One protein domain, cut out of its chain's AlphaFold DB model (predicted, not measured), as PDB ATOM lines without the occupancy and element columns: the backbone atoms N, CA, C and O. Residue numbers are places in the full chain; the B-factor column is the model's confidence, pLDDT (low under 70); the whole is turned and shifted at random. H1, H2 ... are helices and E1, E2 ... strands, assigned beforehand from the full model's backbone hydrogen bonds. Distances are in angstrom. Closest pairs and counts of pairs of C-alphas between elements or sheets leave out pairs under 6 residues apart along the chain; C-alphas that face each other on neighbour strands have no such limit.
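Overview. This is residues 23 to 145 of the 196 residues of an uncharacterized protein of halophilic archaeon J07HX64 (UniProt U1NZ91). What shape do these atoms make? A twisted sheet of four strands, E1 to E4, forms the middle, with the helix H3 packed over one face and the helical hairpin of H1 and H2 on the other side, where H1 only grazes the sheet. Residues 119 to 124, around the far end of H3, stick out. What is it built of? The printed part has 123 residues with three named helices and four named strands, in the order H1 H2 E1 E2 E3 H3 E4; the sheet order is E1, E2, E3, E4, all antiparallel. The class is mixed, helices and strands, with 60 residues, under half, in named elements. How large is it? It is compact, with a radius of gyration of the C-alphas of 14.1 A and spans of 38 by 31 by 27 A.

Along the chain. Where are the strands? E1 is residues 64 to 66, E2 is residues 69 to 73, E3 is residues 87 to 92 and E4 is residues 138 to 141. E3, the longest, measures 16.5 A from first to last C-alpha. Where are the helices? H1, residues 25 to 43, is 27.1 A long and begins with C-alpha 25 at (-39.397, 28.798, -45.694). H2 is residues 47 to 54, and H3, residues 106 to 120, is 21.1 A long and ends with C-alpha 120 at (-13.417, 19.646, -44.429).

Arrangement. How is the sheet joined? E1, E2 and E3 form a meander, each strand the antiparallel neighbour of the one before, with N 66 and O 69 at 2.9 A and N 70 and O 91 at 2.9 A, within hydrogen-bond range. E4 is antiparallel to E3, with N 88 and O 140 at 2.8 A. How does H3 stand to it? H3 is on one face, making two layers, helix over sheet, at a height over the sheet of 10.7 A; it lies over E3 and E4 and runs along the strands, at 9 degrees to E3 on the local plane. Its closest C-alphas to E3 are those of Gly 106 and Pro 92, 4.3 A apart. And H1 and H2? H1 only grazes the sheet, with residues 31 to 42. With residues 34 to 42 alone it touches H2 in a hairpin, opposite ways at a shallow tilt of 9 degrees; the closest C-alphas are those of Gln 38 and Val 50, 5.0 A apart. In H1, H2 and H3 every O i to N i+4 pair is within hydrogen-bond range.

Size, cuts and confidence. How far does it reach? The two C-alphas farthest apart, those of Asn 81 and Tyr 100, are 42.3 A apart. Which links are long? The links E2 to E3, E3 to H3 and H3 to E4 are long, and the printed part has no cut. Where is confidence low? Residues 95 to 104 are under 70, against a mean pLDDT of the printed part of 89.5.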
ATOM      1  N   LEU A  23     -34.159  26.714 -49.703       96.12
ATOM      2  CA  LEU A  23     -35.283  25.899 -49.253       96.12
ATOM      3  C   LEU A  23     -36.464  26.818 -48.912       96.12
ATOM      4  O   LEU A  23     -36.301  27.726 -48.088       96.12
ATOM      5  N   ASP A  24     -37.638  26.562 -49.493       96.38
ATOM      6  CA  ASP A  24     -38.844  27.357 -49.246       96.38
ATOM      7  C   ASP A  24     -39.107  27.446 -47.727       96.38
ATOM      8  O   ASP A  24     -39.177  26.410 -47.050       96.38
ATOM      9  N   PRO A  25     -39.253  28.650 -47.140       96.38
ATOM     10  CA  PRO A  25     -39.397  28.798 -45.694       96.38
ATOM     11  C   PRO A  25     -40.600  28.039 -45.120       96.38
ATOM     12  O   PRO A  25     -40.513  27.468 -44.025       96.38
ATOM     13  N   SER A  26     -41.715  27.987 -45.859       96.19
ATOM     14  CA  SER A  26     -42.919  27.273 -45.427       96.19
ATOM     15  C   SER A  26     -42.699  25.757 -45.439       96.19
ATOM     16  O   SER A  26     -43.123  25.042 -44.524       96.19
ATOM     17  N   TYR A  27     -41.990  25.246 -46.445       96.69
ATOM     18  CA  TYR A  27     -41.580  23.859 -46.542       96.69
ATOM     19  C   TYR A  27     -40.574  23.516 -45.448       96.69
ATOM     20  O   TYR A  27     -40.797  22.548 -44.735       96.69
ATOM     21  N   ARG A  28     -39.548  24.336 -45.207       97.06
ATOM     22  CA  ARG A  28     -38.557  24.131 -44.135       97.06
ATOM     23  C   ARG A  28     -39.201  23.993 -42.754       97.06
ATOM     24  O   ARG A  28     -38.827  23.112 -41.969       97.06
ATOM     25  N   GLN A  29     -40.178  24.847 -42.448       96.25
ATOM     26  CA  GLN A  29     -40.914  24.781 -41.185       96.25
ATOM     27  C   GLN A  29     -41.759  23.504 -41.088       96.25
ATOM     28  O   GLN A  29     -41.742  22.828 -40.054       96.25
ATOM     29  N   ARG A  30     -42.474  23.142 -42.163       96.25
ATOM     30  CA  ARG A  30     -43.237  21.884 -42.236       96.25
ATOM     31  C   ARG A  30     -42.325  20.668 -42.112       96.25
ATOM     32  O   ARG A  30     -42.639  19.776 -41.331       96.25
ATOM     33  N   LEU A  31     -41.197  20.671 -42.818       96.50
ATOM     34  CA  LEU A  31     -40.183  19.628 -42.817       96.50
ATOM     35  C   LEU A  31     -39.689  19.361 -41.403       96.50
ATOM     36  O   LEU A  31     -39.746  18.230 -40.941       96.50
ATOM     37  N   THR A  32     -39.320  20.411 -40.673       96.06
ATOM     38  CA  THR A  32     -38.871  20.292 -39.279       96.06
ATOM     39  C   THR A  32     -39.945  19.667 -38.380       96.06
ATOM     40  O   THR A  32     -39.675  18.692 -37.680       96.06
ATOM     41  N   ASN A  33     -41.183  20.169 -38.444       96.12
ATOM     42  CA  ASN A  33     -42.272  19.712 -37.572       96.12
ATOM     43  C   ASN A  33     -42.721  18.274 -37.881       96.12
ATOM     44  O   ASN A  33     -43.009  17.476 -36.980       96.12
ATOM     45  N   LEU A  34     -42.832  17.942 -39.167       96.62
ATOM     46  CA  LEU A  34     -43.303  16.636 -39.614       96.62
ATOM     47  C   LEU A  34     -42.203  15.581 -39.518       96.62
ATOM     48  O   LEU A  34     -42.534  14.462 -39.142       96.62
ATOM     49  N   ALA A  35     -40.932  15.916 -39.761       95.62
ATOM     50  CA  ALA A  35     -39.816  14.992 -39.557       95.62
ATOM     51  C   ALA A  35     -39.685  14.604 -38.077       95.62
ATOM     52  O   ALA A  35     -39.603  13.420 -37.757       95.62
ATOM     53  N   GLU A  36     -39.797  15.568 -37.154       95.50
ATOM     54  CA  GLU A  36     -39.840  15.266 -35.720       95.50
ATOM     55  C   GLU A  36     -41.041  14.372 -35.372       95.50
ATOM     56  O   GLU A  36     -40.897  13.356 -34.687       95.50
ATOM     57  N   SER A  37     -42.230  14.700 -35.882       96.06
ATOM     58  CA  SER A  37     -43.437  13.896 -35.654       96.06
ATOM     59  C   SER A  37     -43.319  12.481 -36.229       96.06
ATOM     60  O   SER A  37     -43.811  11.530 -35.614       96.06
ATOM     61  N   GLN A  38     -42.687  12.339 -37.396       94.50
ATOM     62  CA  GLN A  38     -42.423  11.065 -38.059       94.50
ATOM     63  C   GLN A  38     -41.471  10.233 -37.208       94.50
ATOM     64  O   GLN A  38     -41.792   9.091 -36.894       94.50
ATOM     65  N   TYR A  39     -40.352  10.815 -36.776       93.19
ATOM     66  CA  TYR A  39     -39.371  10.153 -35.921       93.19
ATOM     67  C   TYR A  39     -40.014   9.652 -34.620       93.19
ATOM     68  O   TYR A  39     -39.843   8.499 -34.225       93.19
ATOM     69  N   GLN A  40     -40.839  10.481 -33.972       93.56
ATOM     70  CA  GLN A  40     -41.571  10.085 -32.764       93.56
ATOM     71  C   GLN A  40     -42.604   8.980 -33.021       93.56
ATOM     72  O   GLN A  40     -42.813   8.127 -32.158       93.56
ATOM     73  N   ALA A  41     -43.270   8.990 -34.178       92.88
ATOM     74  CA  ALA A  41     -44.196   7.930 -34.567       92.88
ATOM     75  C   ALA A  41     -43.463   6.608 -34.835       92.88
ATOM     76  O   ALA A  41     -43.908   5.570 -34.346       92.88
ATOM     77  N   ALA A  42     -42.325   6.661 -35.532       90.38
ATOM     78  CA  ALA A  42     -41.466   5.511 -35.794       90.38
ATOM     79  C   ALA A  42     -40.947   4.901 -34.486       90.38
ATOM     80  O   ALA A  42     -41.060   3.696 -34.288       90.38
ATOM     81  N   ARG A  43     -40.528   5.735 -33.526       89.75
ATOM     82  CA  ARG A  43     -40.048   5.287 -32.205       89.75
ATOM     83  C   ARG A  43     -41.115   4.543 -31.398       89.75
ATOM     84  O   ARG A  43     -40.801   3.777 -30.500       89.75
ATOM     85  N   ARG A  44     -42.391   4.786 -31.702       91.12
ATOM     86  CA  ARG A  44     -43.547   4.114 -31.087       91.12
ATOM     87  C   ARG A  44     -44.060   2.933 -31.922       91.12
ATOM     88  O   ARG A  44     -45.152   2.447 -31.644       91.12
ATOM     89  N   GLY A  45     -43.352   2.535 -32.981       89.56
ATOM     90  CA  GLY A  45     -43.775   1.468 -33.894       89.56
ATOM     91  C   GLY A  45     -45.029   1.793 -34.718       89.56
ATOM     92  O   GLY A  45     -45.696   0.889 -35.212       89.56
ATOM     93  N   ASN A  46     -45.405   3.069 -34.866       92.94
ATOM     94  CA  ASN A  46     -46.641   3.459 -35.551       92.94
ATOM     95  C   ASN A  46     -46.411   3.718 -37.049       92.94
ATOM     96  O   ASN A  46     -46.421   4.868 -37.498       92.94
ATOM     97  N   SER A  47     -46.229   2.642 -37.819       90.81
ATOM     98  CA  SER A  47     -45.959   2.684 -39.267       90.81
ATOM     99  C   SER A  47     -47.005   3.481 -40.054       90.81
ATOM    100  O   SER A  47     -46.655   4.399 -40.787       90.81
ATOM    101  N   ARG A  48     -48.302   3.256 -39.801       93.81
ATOM    102  CA  ARG A  48     -49.391   4.000 -40.469       93.81
ATOM    103  C   ARG A  48     -49.288   5.515 -40.277       93.81
ATOM    104  O   ARG A  48     -49.634   6.289 -41.170       93.81
ATOM    105  N   ARG A  49     -48.866   5.965 -39.090       95.31
ATOM    106  CA  ARG A  49     -48.658   7.394 -38.819       95.31
ATOM    107  C   ARG A  49     -47.385   7.908 -39.484       95.31
ATOM    108  O   ARG A  49     -47.410   9.038 -39.961       95.31
ATOM    109  N   VAL A  50     -46.316   7.110 -39.525       92.25
ATOM    110  CA  VAL A  50     -45.087   7.431 -40.270       92.25
ATOM    111  C   VAL A  50     -45.423   7.674 -41.740       92.25
ATOM    112  O   VAL A  50     -45.100   8.742 -42.251       92.25
ATOM    113  N   ASP A  51     -46.154   6.763 -42.383       91.75
ATOM    114  CA  ASP A  51     -46.536   6.869 -43.799       91.75
ATOM    115  C   ASP A  51     -47.349   8.133 -44.083       91.75
ATOM    116  O   ASP A  51     -47.017   8.900 -44.982       91.75
ATOM    117  N   ARG A  52     -48.358   8.418 -43.250       95.00
ATOM    118  CA  ARG A  52     -49.198   9.619 -43.385       95.00
ATOM    119  C   ARG A  52     -48.425  10.927 -43.200       95.00
ATOM    120  O   ARG A  52     -48.771  11.941 -43.799       95.00
ATOM    121  N   LEU A  53     -47.456  10.960 -42.287       95.06
ATOM    122  CA  LEU A  53     -46.642  12.158 -42.060       95.06
ATOM    123  C   LEU A  53     -45.655  12.361 -43.208       95.06
ATOM    124  O   LEU A  53     -45.507  13.481 -43.691       95.06
ATOM    125  N   ARG A  54     -45.046  11.270 -43.668       92.75
ATOM    126  CA  ARG A  54     -44.099  11.236 -44.777       92.75
ATOM    127  C   ARG A  54     -44.732  11.636 -46.107       92.75
ATOM    128  O   ARG A  54     -44.159  12.466 -46.797       92.75
ATOM    129  N   SER A  55     -45.942  11.171 -46.422       93.06
ATOM    130  CA  SER A  55     -46.655  11.538 -47.661       93.06
ATOM    131  C   SER A  55     -47.016  13.029 -47.763       93.06
ATOM    132  O   SER A  55     -47.574  13.473 -48.758       93.06
ATOM    133  N   ARG A  56     -46.787  13.807 -46.698       94.50
ATOM    134  CA  ARG A  56     -46.948  15.269 -46.675       94.50
ATOM    135  C   ARG A  56     -45.623  16.011 -46.854       94.50
ATOM    136  O   ARG A  56     -45.635  17.238 -46.923       94.50
ATOM    137  N   LEU A  57     -44.510  15.284 -46.824       92.31
ATOM    138  CA  LEU A  57     -43.155  15.793 -47.001       92.31
ATOM    139  C   LEU A  57     -42.660  15.533 -48.417       92.31
ATOM    140  O   LEU A  57     -42.151  16.443 -49.052       92.31
ATOM    141  N   VAL A  58     -42.842  14.312 -48.904       94.06
ATOM    142  CA  VAL A  58     -42.280  13.842 -50.172       94.06
ATOM    143  C   VAL A  58     -43.392  13.405 -51.113       94.06
ATOM    144  O   VAL A  58     -44.445  12.954 -50.657       94.06
ATOM    145  N   ASP A  59     -43.144  13.563 -52.409       90.50
ATOM    146  CA  ASP A  59     -44.067  13.158 -53.473       90.50
ATOM    147  C   ASP A  59     -43.743  11.746 -53.989       90.50
ATOM    148  O   ASP A  59     -44.652  10.967 -54.275       90.50
ATOM    149  N   ASP A  60     -42.456  11.391 -54.015       90.12
ATOM    150  CA  ASP A  60     -41.964  10.140 -54.586       90.12
ATOM    151  C   ASP A  60     -41.665   9.047 -53.548       90.12
ATOM    152  O   ASP A  60     -41.552   9.274 -52.337       90.12
ATOM    153  N   SER A  61     -41.502   7.825 -54.061       90.44
ATOM    154  CA  SER A  61     -40.998   6.681 -53.295       90.44
ATOM    155  C   SER A  61     -39.547   6.905 -52.844       90.44
ATOM    156  O   SER A  61     -38.814   7.670 -53.477       90.44
ATOM    157  N   PRO A  62     -39.102   6.248 -51.757       93.19
ATOM    158  CA  PRO A  62     -37.711   6.349 -51.333       93.19
ATOM    159  C   PRO A  62     -36.770   5.800 -52.411       93.19
ATOM    160  O   PRO A  62     -37.066   4.786 -53.038       93.19
ATOM    161  N   ILE A  63     -35.625   6.458 -52.581       91.31
ATOM    162  CA  ILE A  63     -34.564   6.070 -53.528       91.31
ATOM    163  C   ILE A  63     -33.395   5.355 -52.846       91.31
ATOM    164  O   ILE A  63     -32.525   4.819 -53.517       91.31
ATOM    165  N   GLY A  64     -33.383   5.331 -51.514       85.00
ATOM    166  CA  GLY A  64     -32.412   4.591 -50.721       85.00
ATOM    167  C   GLY A  64     -32.888   4.435 -49.281       85.00
ATOM    168  O   GLY A  64     -33.621   5.280 -48.759       85.00
ATOM    169  N   ALA A  65     -32.480   3.352 -48.634       81.06
ATOM    170  CA  ALA A  65     -32.683   3.128 -47.210       81.06
ATOM    171  C   ALA A  65     -31.366   2.614 -46.632       81.06
ATOM    172  O   ALA A  65     -30.960   1.495 -46.926       81.06
ATOM    173  N   GLY A  66     -30.696   3.466 -45.861       72.88
ATOM    174  CA  GLY A  66     -29.492   3.106 -45.122       72.88
ATOM    175  C   GLY A  66     -29.829   2.742 -43.680       72.88
ATOM    176  O   GLY A  66     -30.975   2.869 -43.234       72.88
ATOM    177  N   VAL A  67     -28.811   2.347 -42.921       73.94
ATOM    178  CA  VAL A  67     -28.954   2.069 -41.486       73.94
ATOM    179  C   VAL A  67     -29.379   3.352 -40.768       73.94
ATOM    180  O   VAL A  67     -28.652   4.346 -40.735       73.94
ATOM    181  N   GLY A  68     -30.588   3.356 -40.216       83.81
ATOM    182  CA  GLY A  68     -31.164   4.470 -39.475       83.81
ATOM    183  C   GLY A  68     -31.681   5.631 -40.326       83.81
ATOM    184  O   GLY A  68     -32.079   6.642 -39.745       83.81
ATOM    185  N   ARG A  69     -31.707   5.559 -41.667       89.62
ATOM    186  CA  ARG A  69     -32.169   6.677 -42.523       89.62
ATOM    187  C   ARG A  69     -32.858   6.212 -43.797       89.62
ATOM    188  O   ARG A  69     -32.491   5.213 -44.399       89.62
ATOM    189  N   VAL A  70     -33.819   7.003 -44.258       92.12
ATOM    190  CA  VAL A  70     -34.445   6.817 -45.572       92.12
ATOM    191  C   VAL A  70     -34.240   8.064 -46.416       92.12
ATOM    192  O   VAL A  70     -34.414   9.184 -45.931       92.12
ATOM    193  N   VAL A  71     -33.867   7.858 -47.672       94.62
ATOM    194  CA  VAL A  71     -33.510   8.895 -48.636       94.62
ATOM    195  C   VAL A  71     -34.627   9.040 -49.660       94.62
ATOM    196  O   VAL A  71     -35.080   8.057 -50.247       94.62
ATOM    197  N   TYR A  72     -35.060  10.276 -49.884       96.81
ATOM    198  CA  TYR A  72     -36.092  10.629 -50.857       96.81
ATOM    199  C   TYR A  72     -35.571  11.686 -51.820       96.81
ATOM    200  O   TYR A  72     -34.751  12.508 -51.408       96.81
ATOM    201  N   PRO A  73     -36.089  11.751 -53.052       97.12
ATOM    202  CA  PRO A  73     -36.004  12.971 -53.839       97.12
ATOM    203  C   PRO A  73     -36.617  14.135 -53.047       97.12
ATOM    204  O   PRO A  73     -37.686  13.999 -52.443       97.12
ATOM    205  N   LEU A  74     -35.930  15.274 -53.007       97.50
ATOM    206  CA  LEU A  74     -36.517  16.506 -52.496       97.50
ATOM    207  C   LEU A  74     -37.464  17.053 -53.579       97.50
ATOM    208  O   LEU A  74     -37.005  17.264 -54.698       97.50
ATOM    209  N   PRO A  75     -38.753  17.308 -53.280       96.56
ATOM    210  CA  PRO A  75     -39.670  17.841 -54.281       96.56
ATOM    211  C   PRO A  75     -39.178  19.168 -54.862       96.56
ATOM    212  O   PRO A  75     -38.813  20.054 -54.094       96.56
ATOM    213  N   GLU A  76     -39.251  19.360 -56.179       94.56
ATOM    214  CA  GLU A  76     -38.826  20.615 -56.831       94.56
ATOM    215  C   GLU A  76     -39.557  21.841 -56.262       94.56
ATOM    216  O   GLU A  76     -38.968  22.888 -56.034       94.56
ATOM    217  N   ARG A  77     -40.836  21.684 -55.897       94.19
ATOM    218  CA  ARG A  77     -41.643  22.723 -55.226       94.19
ATOM    219  C   ARG A  77     -41.153  23.121 -53.825       94.19
ATOM    220  O   ARG A  77     -41.739  24.009 -53.209       94.19
ATOM    221  N   ALA A  78     -40.197  22.390 -53.253       96.31
ATOM    222  CA  ALA A  78     -39.692  22.619 -51.904       96.31
ATOM    223  C   ALA A  78     -38.548  23.636 -51.857       96.31
ATOM    224  O   ALA A  78     -38.170  24.055 -50.759       96.31
ATOM    225  N   TYR A  79     -37.977  24.007 -53.000       96.19
ATOM    226  CA  TYR A  79     -36.829  24.895 -53.075       96.19
ATOM    227  C   TYR A  79     -36.874  25.779 -54.324       96.19
ATOM    228  O   TYR A  79     -37.613  25.525 -55.268       96.19
ATOM    229  N   GLU A  80     -36.081  26.840 -54.300       95.00
ATOM    230  CA  GLU A  80     -35.863  27.750 -55.415       95.00
ATOM    231  C   GLU A  80     -34.378  27.797 -55.749       95.00
ATOM    232  O   GLU A  80     -33.524  27.787 -54.852       95.00
ATOM    233  N   ASN A  81     -34.097  27.914 -57.048       92.50
ATOM    234  CA  ASN A  81     -32.755  27.859 -57.617       92.50
ATOM    235  C   ASN A  81     -32.017  26.577 -57.204       92.50
ATOM    236  O   ASN A  81     -32.583  25.641 -56.646       92.50
ATOM    237  N   GLY A  82     -30.729  26.533 -57.498       90.06
ATOM    238  CA  GLY A  82     -29.917  25.356 -57.284       90.06
ATOM    239  C   GLY A  82     -29.155  25.028 -58.545       90.06
ATOM    240  O   GLY A  82     -29.670  25.187 -59.652       90.06
ATOM    241  N   ARG A  83     -27.898  24.641 -58.378       92.62
ATOM    242  CA  ARG A  83     -27.011  24.391 -59.520       92.62
ATOM    243  C   ARG A  83     -26.992  22.936 -59.985       92.62
ATOM    244  O   ARG A  83     -26.377  22.660 -61.003       92.62
ATOM    245  N   TYR A  84     -27.594  22.034 -59.214       93.12
ATOM    246  CA  TYR A  84     -27.614  20.600 -59.495       93.12
ATOM    247  C   TYR A  84     -28.968  20.184 -60.068       93.12
ATOM    248  O   TYR A  84     -29.985  20.809 -59.767       93.12
ATOM    249  N   ASP A  85     -28.989  19.070 -60.799       91.31
ATOM    250  CA  ASP A  85     -30.200  18.522 -61.429       91.31
ATOM    251  C   ASP A  85     -31.282  18.099 -60.425       91.31
ATOM    252  O   ASP A  85     -32.448  17.920 -60.771       91.31
ATOM    253  N   GLY A  86     -30.914  17.940 -59.154       95.31
ATOM    254  CA  GLY A  86     -31.859  17.710 -58.079       95.31
ATOM    255  C   GLY A  86     -31.180  17.577 -56.728       95.31
ATOM    256  O   GLY A  86     -29.955  17.610 -56.596       95.31
ATOM    257  N   TYR A  87     -32.006  17.387 -55.705       97.44
ATOM    258  CA  TYR A  87     -31.559  17.216 -54.329       97.44
ATOM    259  C   TYR A  87     -32.248  16.015 -53.699       97.44
ATOM    260  O   TYR A  87     -33.329  15.592 -54.114       97.44
ATOM    261  N   VAL A  88     -31.624  15.479 -52.662       97.12
ATOM    262  CA  VAL A  88     -32.167  14.407 -51.839       97.12
ATOM    263  C   VAL A  88     -32.418  14.897 -50.424       97.12
ATOM    264  O   VAL A  88     -31.703  15.749 -49.899       97.12
ATOM    265  N   LEU A  89     -33.440  14.330 -49.798       97.69
ATOM    266  CA  LEU A  89     -33.812  14.520 -48.410       97.69
ATOM    267  C   LEU A  89     -33.538  13.223 -47.641       97.69
ATOM    268  O   LEU A  89     -34.203  12.211 -47.873       97.69
ATOM    269  N   LYS A  90     -32.609  13.262 -46.682       96.06
ATOM    270  CA  LYS A  90     -32.379  12.158 -45.741       96.06
ATOM    271  C   LYS A  90     -33.217  12.360 -44.478       96.06
ATOM    272  O   LYS A  90     -33.011  13.322 -43.728       96.06
ATOM    273  N   LEU A  91     -34.147  11.441 -44.225       95.19
ATOM    274  CA  LEU A  91     -34.986  11.418 -43.028       95.19
ATOM    275  C   LEU A  91     -34.518  10.319 -42.067       95.19
ATOM    276  O   LEU A  91     -34.460   9.154 -42.461       95.19
ATOM    277  N   PRO A  92     -34.225  10.653 -40.802       92.94
ATOM    278  CA  PRO A  92     -33.777   9.681 -39.824       92.94
ATOM    279  C   PRO A  92     -34.923   8.794 -39.338       92.94
ATOM    280  O   PRO A  92     -36.071   9.228 -39.184       92.94
ATOM    281  N   LEU A  93     -34.576   7.552 -39.035       87.56
ATOM    282  CA  LEU A  93     -35.383   6.585 -38.319       87.56
ATOM    283  C   LEU A  93     -34.733   6.294 -36.956       87.56
ATOM    284  O   LEU A  93     -33.508   6.337 -36.827       87.56
ATOM    285  N   PRO A  94     -35.540   6.012 -35.923       79.25
ATOM    286  CA  PRO A  94     -35.042   5.436 -34.690       79.25
ATOM    287  C   PRO A  94     -34.726   3.967 -34.962       79.25
ATOM    288  O   PRO A  94     -35.638   3.142 -34.993       79.25
ATOM    289  N   GLU A  95     -33.460   3.647 -35.198       67.88
ATOM    290  CA  GLU A  95     -33.013   2.260 -35.242       67.88
ATOM    291  C   GLU A  95     -32.387   1.903 -33.897       67.88
ATOM    292  O   GLU A  95     -31.339   2.424 -33.508       67.88
ATOM    293  N   HIS A  96     -33.112   1.062 -33.163       54.09
ATOM    294  CA  HIS A  96     -32.648   0.463 -31.927       54.09
ATOM    295  C   HIS A  96     -32.075  -0.905 -32.266       54.09
ATOM    296  O   HIS A  96     -32.827  -1.792 -32.665       54.09
ATOM    297  N   HIS A  97     -30.763  -1.037 -32.085       52.41
ATOM    298  CA  HIS A  97     -29.958  -2.221 -32.371       52.41
ATOM    299  C   HIS A  97     -29.850  -2.573 -33.861       52.41
ATOM    300  O   HIS A  97     -30.700  -3.259 -34.428       52.41
ATOM    301  N   ASP A  98     -28.723  -2.196 -34.471       54.75
ATOM    302  CA  ASP A  98     -28.215  -2.964 -35.609       54.75
ATOM    303  C   ASP A  98     -27.950  -4.429 -35.186       54.75
ATOM    304  O   ASP A  98     -28.019  -4.791 -34.005       54.75
ATOM    305  N   ARG A  99     -27.616  -5.308 -36.139       48.72
ATOM    306  CA  ARG A  99     -27.302  -6.731 -35.872       48.72
ATOM    307  C   ARG A  99     -26.159  -6.959 -34.860       48.72
ATOM    308  O   ARG A  99     -25.904  -8.104 -34.492       48.72
ATOM    309  N   TYR A 100     -25.477  -5.896 -34.430       51.00
ATOM    310  CA  TYR A 100     -24.368  -5.888 -33.480       51.00
ATOM    311  C   TYR A 100     -24.714  -5.195 -32.150       51.00
ATOM    312  O   TYR A 100     -23.863  -5.105 -31.267       51.00
ATOM    313  N   GLY A 101     -25.960  -4.746 -31.972       51.47
ATOM    314  CA  GLY A 101     -26.456  -4.169 -30.726       51.47
ATOM    315  C   GLY A 101     -26.211  -2.669 -30.562       51.47
ATOM    316  O   GLY A 101     -26.526  -2.150 -29.489       51.47
ATOM    317  N   TYR A 102     -25.716  -1.958 -31.580       54.44
ATOM    318  CA  TYR A 102     -25.495  -0.511 -31.497       54.44
ATOM    319  C   TYR A 102     -26.775   0.283 -31.801       54.44
ATOM    320  O   TYR A 102     -27.472   0.025 -32.783       54.44
ATOM    321  N   ASP A 103     -27.063   1.290 -30.973       56.56
ATOM    322  CA  ASP A 103     -28.085   2.308 -31.247       56.56
ATOM    323  C   ASP A 103     -27.552   3.288 -32.306       56.56
ATOM    324  O   ASP A 103     -26.860   4.263 -31.988       56.56
ATOM    325  N   ARG A 104     -27.870   3.052 -33.583       67.69
ATOM    326  CA  ARG A 104     -27.563   3.991 -34.671       67.69
ATOM    327  C   ARG A 104     -28.760   4.913 -34.923       67.69
ATOM    328  O   ARG A 104     -29.548   4.724 -35.841       67.69
ATOM    329  N   ASP A 105     -28.886   5.956 -34.102       83.69
ATOM    330  CA  ASP A 105     -29.858   7.039 -34.326       83.69
ATOM    331  C   ASP A 105     -29.506   7.809 -35.611       83.69
ATOM    332  O   ASP A 105     -28.520   8.540 -35.641       83.69
ATOM    333  N   GLY A 106     -30.329   7.734 -36.661       88.06
ATOM    334  CA  GLY A 106     -30.068   8.457 -37.916       88.06
ATOM    335  C   GLY A 106     -29.890   9.974 -37.759       88.06
ATOM    336  O   GLY A 106     -29.295  10.629 -38.617       88.06
ATOM    337  N   ARG A 107     -30.364  10.570 -36.654       92.19
ATOM    338  CA  ARG A 107     -30.116  11.986 -36.350       92.19
ATOM    339  C   ARG A 107     -28.656  12.242 -35.998       92.19
ATOM    340  O   ARG A 107     -28.176  13.338 -36.276       92.19
ATOM    341  N   SER A 108     -27.962  11.299 -35.349       89.25
ATOM    342  CA  SER A 108     -26.526  11.444 -35.075       89.25
ATOM    343  C   SER A 108     -25.732  11.429 -36.374       89.25
ATOM    344  O   SER A 108     -24.913  12.324 -36.558       89.25
ATOM    345  N   GLN A 109     -26.074  10.533 -37.304       88.62
ATOM    346  CA  GLN A 109     -25.462  10.481 -38.634       88.62
ATOM    347  C   GLN A 109     -25.668  11.794 -39.402       88.62
ATOM    348  O   GLN A 109     -24.704  12.392 -39.860       88.62
ATOM    349  N   ASN A 110     -26.896  12.328 -39.454       93.75
ATOM    350  CA  ASN A 110     -27.157  13.618 -40.113       93.75
ATOM    351  C   ASN A 110     -26.365  14.784 -39.491       93.75
ATOM    352  O   ASN A 110     -25.912  15.681 -40.204       93.75
ATOM    353  N   ARG A 111     -26.202  14.803 -38.159       93.06
ATOM    354  CA  ARG A 111     -25.374  15.819 -37.485       93.06
ATOM    355  C   ARG A 111     -23.893  15.636 -37.802       93.06
ATOM    356  O   ARG A 111     -23.207  16.638 -37.975       93.06
ATOM    357  N   MET A 112     -23.427  14.393 -37.872       89.62
ATOM    358  CA  MET A 112     -22.042  14.078 -38.197       89.62
ATOM    359  C   MET A 112     -21.712  14.464 -39.641       89.62
ATOM    360  O   MET A 112     -20.744  15.181 -39.852       89.62
ATOM    361  N   GLU A 113     -22.556  14.124 -40.620       92.00
ATOM    362  CA  GLU A 113     -22.353  14.545 -42.018       92.00
ATOM    363  C   GLU A 113     -22.303  16.065 -42.155       92.00
ATOM    364  O   GLU A 113     -21.434  16.618 -42.825       92.00
ATOM    365  N   ARG A 114     -23.207  16.772 -41.475       93.50
ATOM    366  CA  ARG A 114     -23.156  18.232 -41.428       93.50
ATOM    367  C   ARG A 114     -21.824  18.725 -40.852       93.50
ATOM    368  O   ARG A 114     -21.216  19.616 -41.433       93.50
ATOM    369  N   HIS A 115     -21.395  18.168 -39.723       90.62
ATOM    370  CA  HIS A 115     -20.174  18.585 -39.039       90.62
ATOM    371  C   HIS A 115     -18.917  18.330 -39.879       90.62
ATOM    372  O   HIS A 115     -18.113  19.240 -40.059       90.62
ATOM    373  N   LEU A 116     -18.776  17.126 -40.439       87.44
ATOM    374  CA  LEU A 116     -17.651  16.758 -41.298       87.44
ATOM    375  C   LEU A 116     -17.626  17.614 -42.568       87.44
ATOM    376  O   LEU A 116     -16.560  18.068 -42.982       87.44
ATOM    377  N   TRP A 117     -18.792  17.910 -43.148       90.88
ATOM    378  CA  TRP A 117     -18.880  18.834 -44.276       90.88
ATOM    379  C   TRP A 117     -18.384  20.242 -43.913       90.88
ATOM    380  O   TRP A 117     -17.534  20.783 -44.619       90.88
ATOM    381  N   GLU A 118     -18.878  20.806 -42.804       88.69
ATOM    382  CA  GLU A 118     -18.478  22.126 -42.283       88.69
ATOM    383  C   GLU A 118     -16.978  22.186 -41.914       88.69
ATOM    384  O   GLU A 118     -16.351  23.245 -41.986       88.69
ATOM    385  N   GLN A 119     -16.385  21.054 -41.526       85.38
ATOM    386  CA  GLN A 119     -14.972  20.963 -41.170       85.38
ATOM    387  C   GLN A 119     -14.053  20.871 -42.396       85.38
ATOM    388  O   GLN A 119     -13.058  21.592 -42.461       85.38
ATOM    389  N   TYR A 120     -14.350  19.979 -43.346       81.38
ATOM    390  CA  TYR A 120     -13.417  19.646 -44.429       81.38
ATOM    391  C   TYR A 120     -13.664  20.409 -45.733       81.38
ATOM    392  O   TYR A 120     -12.698  20.695 -46.433       81.38
ATOM    393  N   HIS A 121     -14.919  20.729 -46.083       78.81
ATOM    394  CA  HIS A 121     -15.287  21.418 -47.336       78.81
ATOM    395  C   HIS A 121     -14.526  20.933 -48.581       78.81
ATOM    396  O   HIS A 121     -13.931  21.706 -49.333       78.81
ATOM    397  N   THR A 122     -14.536  19.624 -48.785       84.69
ATOM    398  CA  THR A 122     -13.717  18.940 -49.784       84.69
ATOM    399  C   THR A 122     -14.535  18.533 -51.013       84.69
ATOM    400  O   THR A 122     -15.747  18.351 -50.928       84.69
ATOM    401  N   THR A 123     -13.888  18.345 -52.162       88.69
ATOM    402  CA  THR A 123     -14.529  17.745 -53.346       88.69
ATOM    403  C   THR A 123     -14.803  16.254 -53.173       88.69
ATOM    404  O   THR A 123     -15.624  15.717 -53.903       88.69
ATOM    405  N   TRP A 124     -14.167  15.603 -52.196       90.81
ATOM    406  CA  TRP A 124     -14.346  14.182 -51.889       90.81
ATOM    407  C   TRP A 124     -15.705  13.850 -51.265       90.81
ATOM    408  O   TRP A 124     -16.166  12.716 -51.359       90.81
ATOM    409  N   LEU A 125     -16.353  14.828 -50.631       92.19
ATOM    410  CA  LEU A 125     -17.645  14.654 -49.977       92.19
ATOM    411  C   LEU A 125     -18.742  15.315 -50.804       92.19
ATOM    412  O   LEU A 125     -18.575  16.395 -51.383       92.19
ATOM    413  N   VAL A 126     -19.904  14.681 -50.823       94.56
ATOM    414  CA  VAL A 126     -21.115  15.317 -51.328       94.56
ATOM    415  C   VAL A 126     -21.477  16.444 -50.364       94.56
ATOM    416  O   VAL A 126     -21.536  16.216 -49.159       94.56
ATOM    417  N   PRO A 127     -21.732  17.667 -50.846       94.75
ATOM    418  CA  PRO A 127     -21.947  18.786 -49.952       94.75
ATOM    419  C   PRO A 127     -23.282  18.694 -49.218       94.75
ATOM    420  O   PRO A 127     -24.308  18.313 -49.782       94.75
ATOM    421  N   VAL A 128     -23.291  19.152 -47.967       95.06
ATOM    422  CA  VAL A 128     -24.536  19.422 -47.245       95.06
ATOM    423  C   VAL A 128     -25.041  20.802 -47.642       95.06
ATOM    424  O   VAL A 128     -24.381  21.812 -47.397       95.06
ATOM    425  N   ILE A 129     -26.232  20.845 -48.233       95.50
ATOM    426  CA  ILE A 129     -26.855  22.074 -48.744       95.50
ATOM    427  C   ILE A 129     -27.703  22.733 -47.662       95.50
ATOM    428  O   ILE A 129     -27.640  23.940 -47.445       95.50
ATOM    429  N   ALA A 130     -28.484  21.929 -46.943       95.38
ATOM    430  CA  ALA A 130     -29.273  22.396 -45.818       95.38
ATOM    431  C   ALA A 130     -29.433  21.287 -44.781       95.38
ATOM    432  O   ALA A 130     -29.553  20.112 -45.112       95.38
ATOM    433  N   ALA A 131     -29.488  21.666 -43.508       96.06
ATOM    434  CA  ALA A 131     -29.656  20.717 -42.418       96.06
ATOM    435  C   ALA A 131     -30.484  21.311 -41.281       96.06
ATOM    436  O   ALA A 131     -30.411  22.511 -40.981       96.06
ATOM    437  N   GLU A 132     -31.211  20.448 -40.581       96.06
ATOM    438  CA  GLU A 132     -31.767  20.776 -39.274       96.06
ATOM    439  C   GLU A 132     -30.698  20.624 -38.189       96.06
ATOM    440  O   GLU A 132     -29.891  19.695 -38.209       96.06
ATOM    441  N   ARG A 133     -30.693  21.517 -37.195       94.00
ATOM    442  CA  ARG A 133     -29.659  21.552 -36.150       94.00
ATOM    443  C   ARG A 133     -29.620  20.283 -35.295       94.00
ATOM    444  O   ARG A 133     -28.544  19.859 -34.886       94.00
ATOM    445  N   ARG A 134     -30.768  19.682 -34.984       93.94
ATOM    446  CA  ARG A 134     -30.860  18.438 -34.202       93.94
ATOM    447  C   ARG A 134     -30.719  17.182 -35.071       93.94
ATOM    448  O   ARG A 134     -30.728  16.083 -34.514       93.94
ATOM    449  N   GLY A 135     -30.537  17.320 -36.387       94.56
ATOM    450  CA  GLY A 135     -30.370  16.210 -37.328       94.56
ATOM    451  C   GLY A 135     -31.682  15.586 -37.798       94.56
ATOM    452  O   GLY A 135     -31.665  14.478 -38.324       94.56
ATOM    453  N   GLN A 136     -32.823  16.263 -37.612       95.50
ATOM    454  CA  GLN A 136     -34.135  15.733 -38.018       95.50
ATOM    455  C   GLN A 136     -34.301  15.596 -39.536       95.50
ATOM    456  O   GLN A 136     -35.176  14.870 -39.990       95.50
ATOM    457  N   TRP A 137     -33.477  16.289 -40.316       97.25
ATOM    458  CA  TRP A 137     -33.404  16.155 -41.763       97.25
ATOM    459  C   TRP A 137     -32.080  16.725 -42.279       97.25
ATOM    460  O   TRP A 137     -31.476  17.594 -41.636       97.25
ATOM    461  N   LEU A 138     -31.663  16.243 -43.447       96.88
ATOM    462  CA  LEU A 138     -30.488  16.696 -44.187       96.88
ATOM    463  C   LEU A 138     -30.825  16.754 -45.681       96.88
ATOM    464  O   LEU A 138     -31.502  15.859 -46.185       96.88
ATOM    465  N   VAL A 139     -30.359  17.795 -46.366       97.62
ATOM    466  CA  VAL A 139     -30.492  17.983 -47.812       97.62
ATOM    467  C   VAL A 139     -29.110  18.015 -48.446       97.62
ATOM    468  O   VAL A 139     -28.232  18.759 -47.997       97.62
ATOM    469  N   MET A 140     -28.942  17.230 -49.503       96.50
ATOM    470  CA  MET A 140     -27.711  17.111 -50.287       96.50
ATOM    471  C   MET A 140     -28.071  17.107 -51.778       96.50
ATOM    472  O   MET A 140     -29.224  16.807 -52.101       96.50
ATOM    473  N   PRO A 141     -27.150  17.424 -52.699       96.44
ATOM    474  CA  PRO A 141     -27.385  17.218 -54.119       96.44
ATOM    475  C   PRO A 141     -27.674  15.751 -54.410       96.44
ATOM    476  O   PRO A 141     -27.207  14.857 -53.701       96.44
ATOM    477  N   ARG A 142     -28.431  15.513 -55.470       95.25
ATOM    478  CA  ARG A 142     -28.602  14.189 -56.051       95.25
ATOM    479  C   ARG A 142     -27.459  13.952 -57.034       95.25
ATOM    480  O   ARG A 142     -27.264  14.762 -57.930       95.25
ATOM    481  N   GLY A 143     -26.725  12.862 -56.848       93.69
ATOM    482  CA  GLY A 143     -25.754  12.370 -57.822       93.69
ATOM    483  C   GLY A 143     -26.237  11.096 -58.506       93.69
ATOM    484  O   GLY A 143     -27.309  10.565 -58.189       93.69
ATOM    485  N   GLU A 144     -25.425  10.606 -59.431       93.94
ATOM    486  CA  GLU A 144     -25.657   9.355 -60.143       93.94
ATOM    487  C   GLU A 144     -24.995   8.191 -59.394       93.94
ATOM    488  O   GLU A 144     -23.816   8.286 -59.036       93.94
ATOM    489  N   PRO A 145     -25.722   7.093 -59.124       91.56
ATOM    490  CA  PRO A 145     -25.138   5.929 -58.472       91.56
ATOM    491  C   PRO A 145     -24.068   5.299 -59.367       91.56
ATOM    492  O   PRO A 145     -24.229   5.228 -60.585       91.56
TER     493      PRO A 145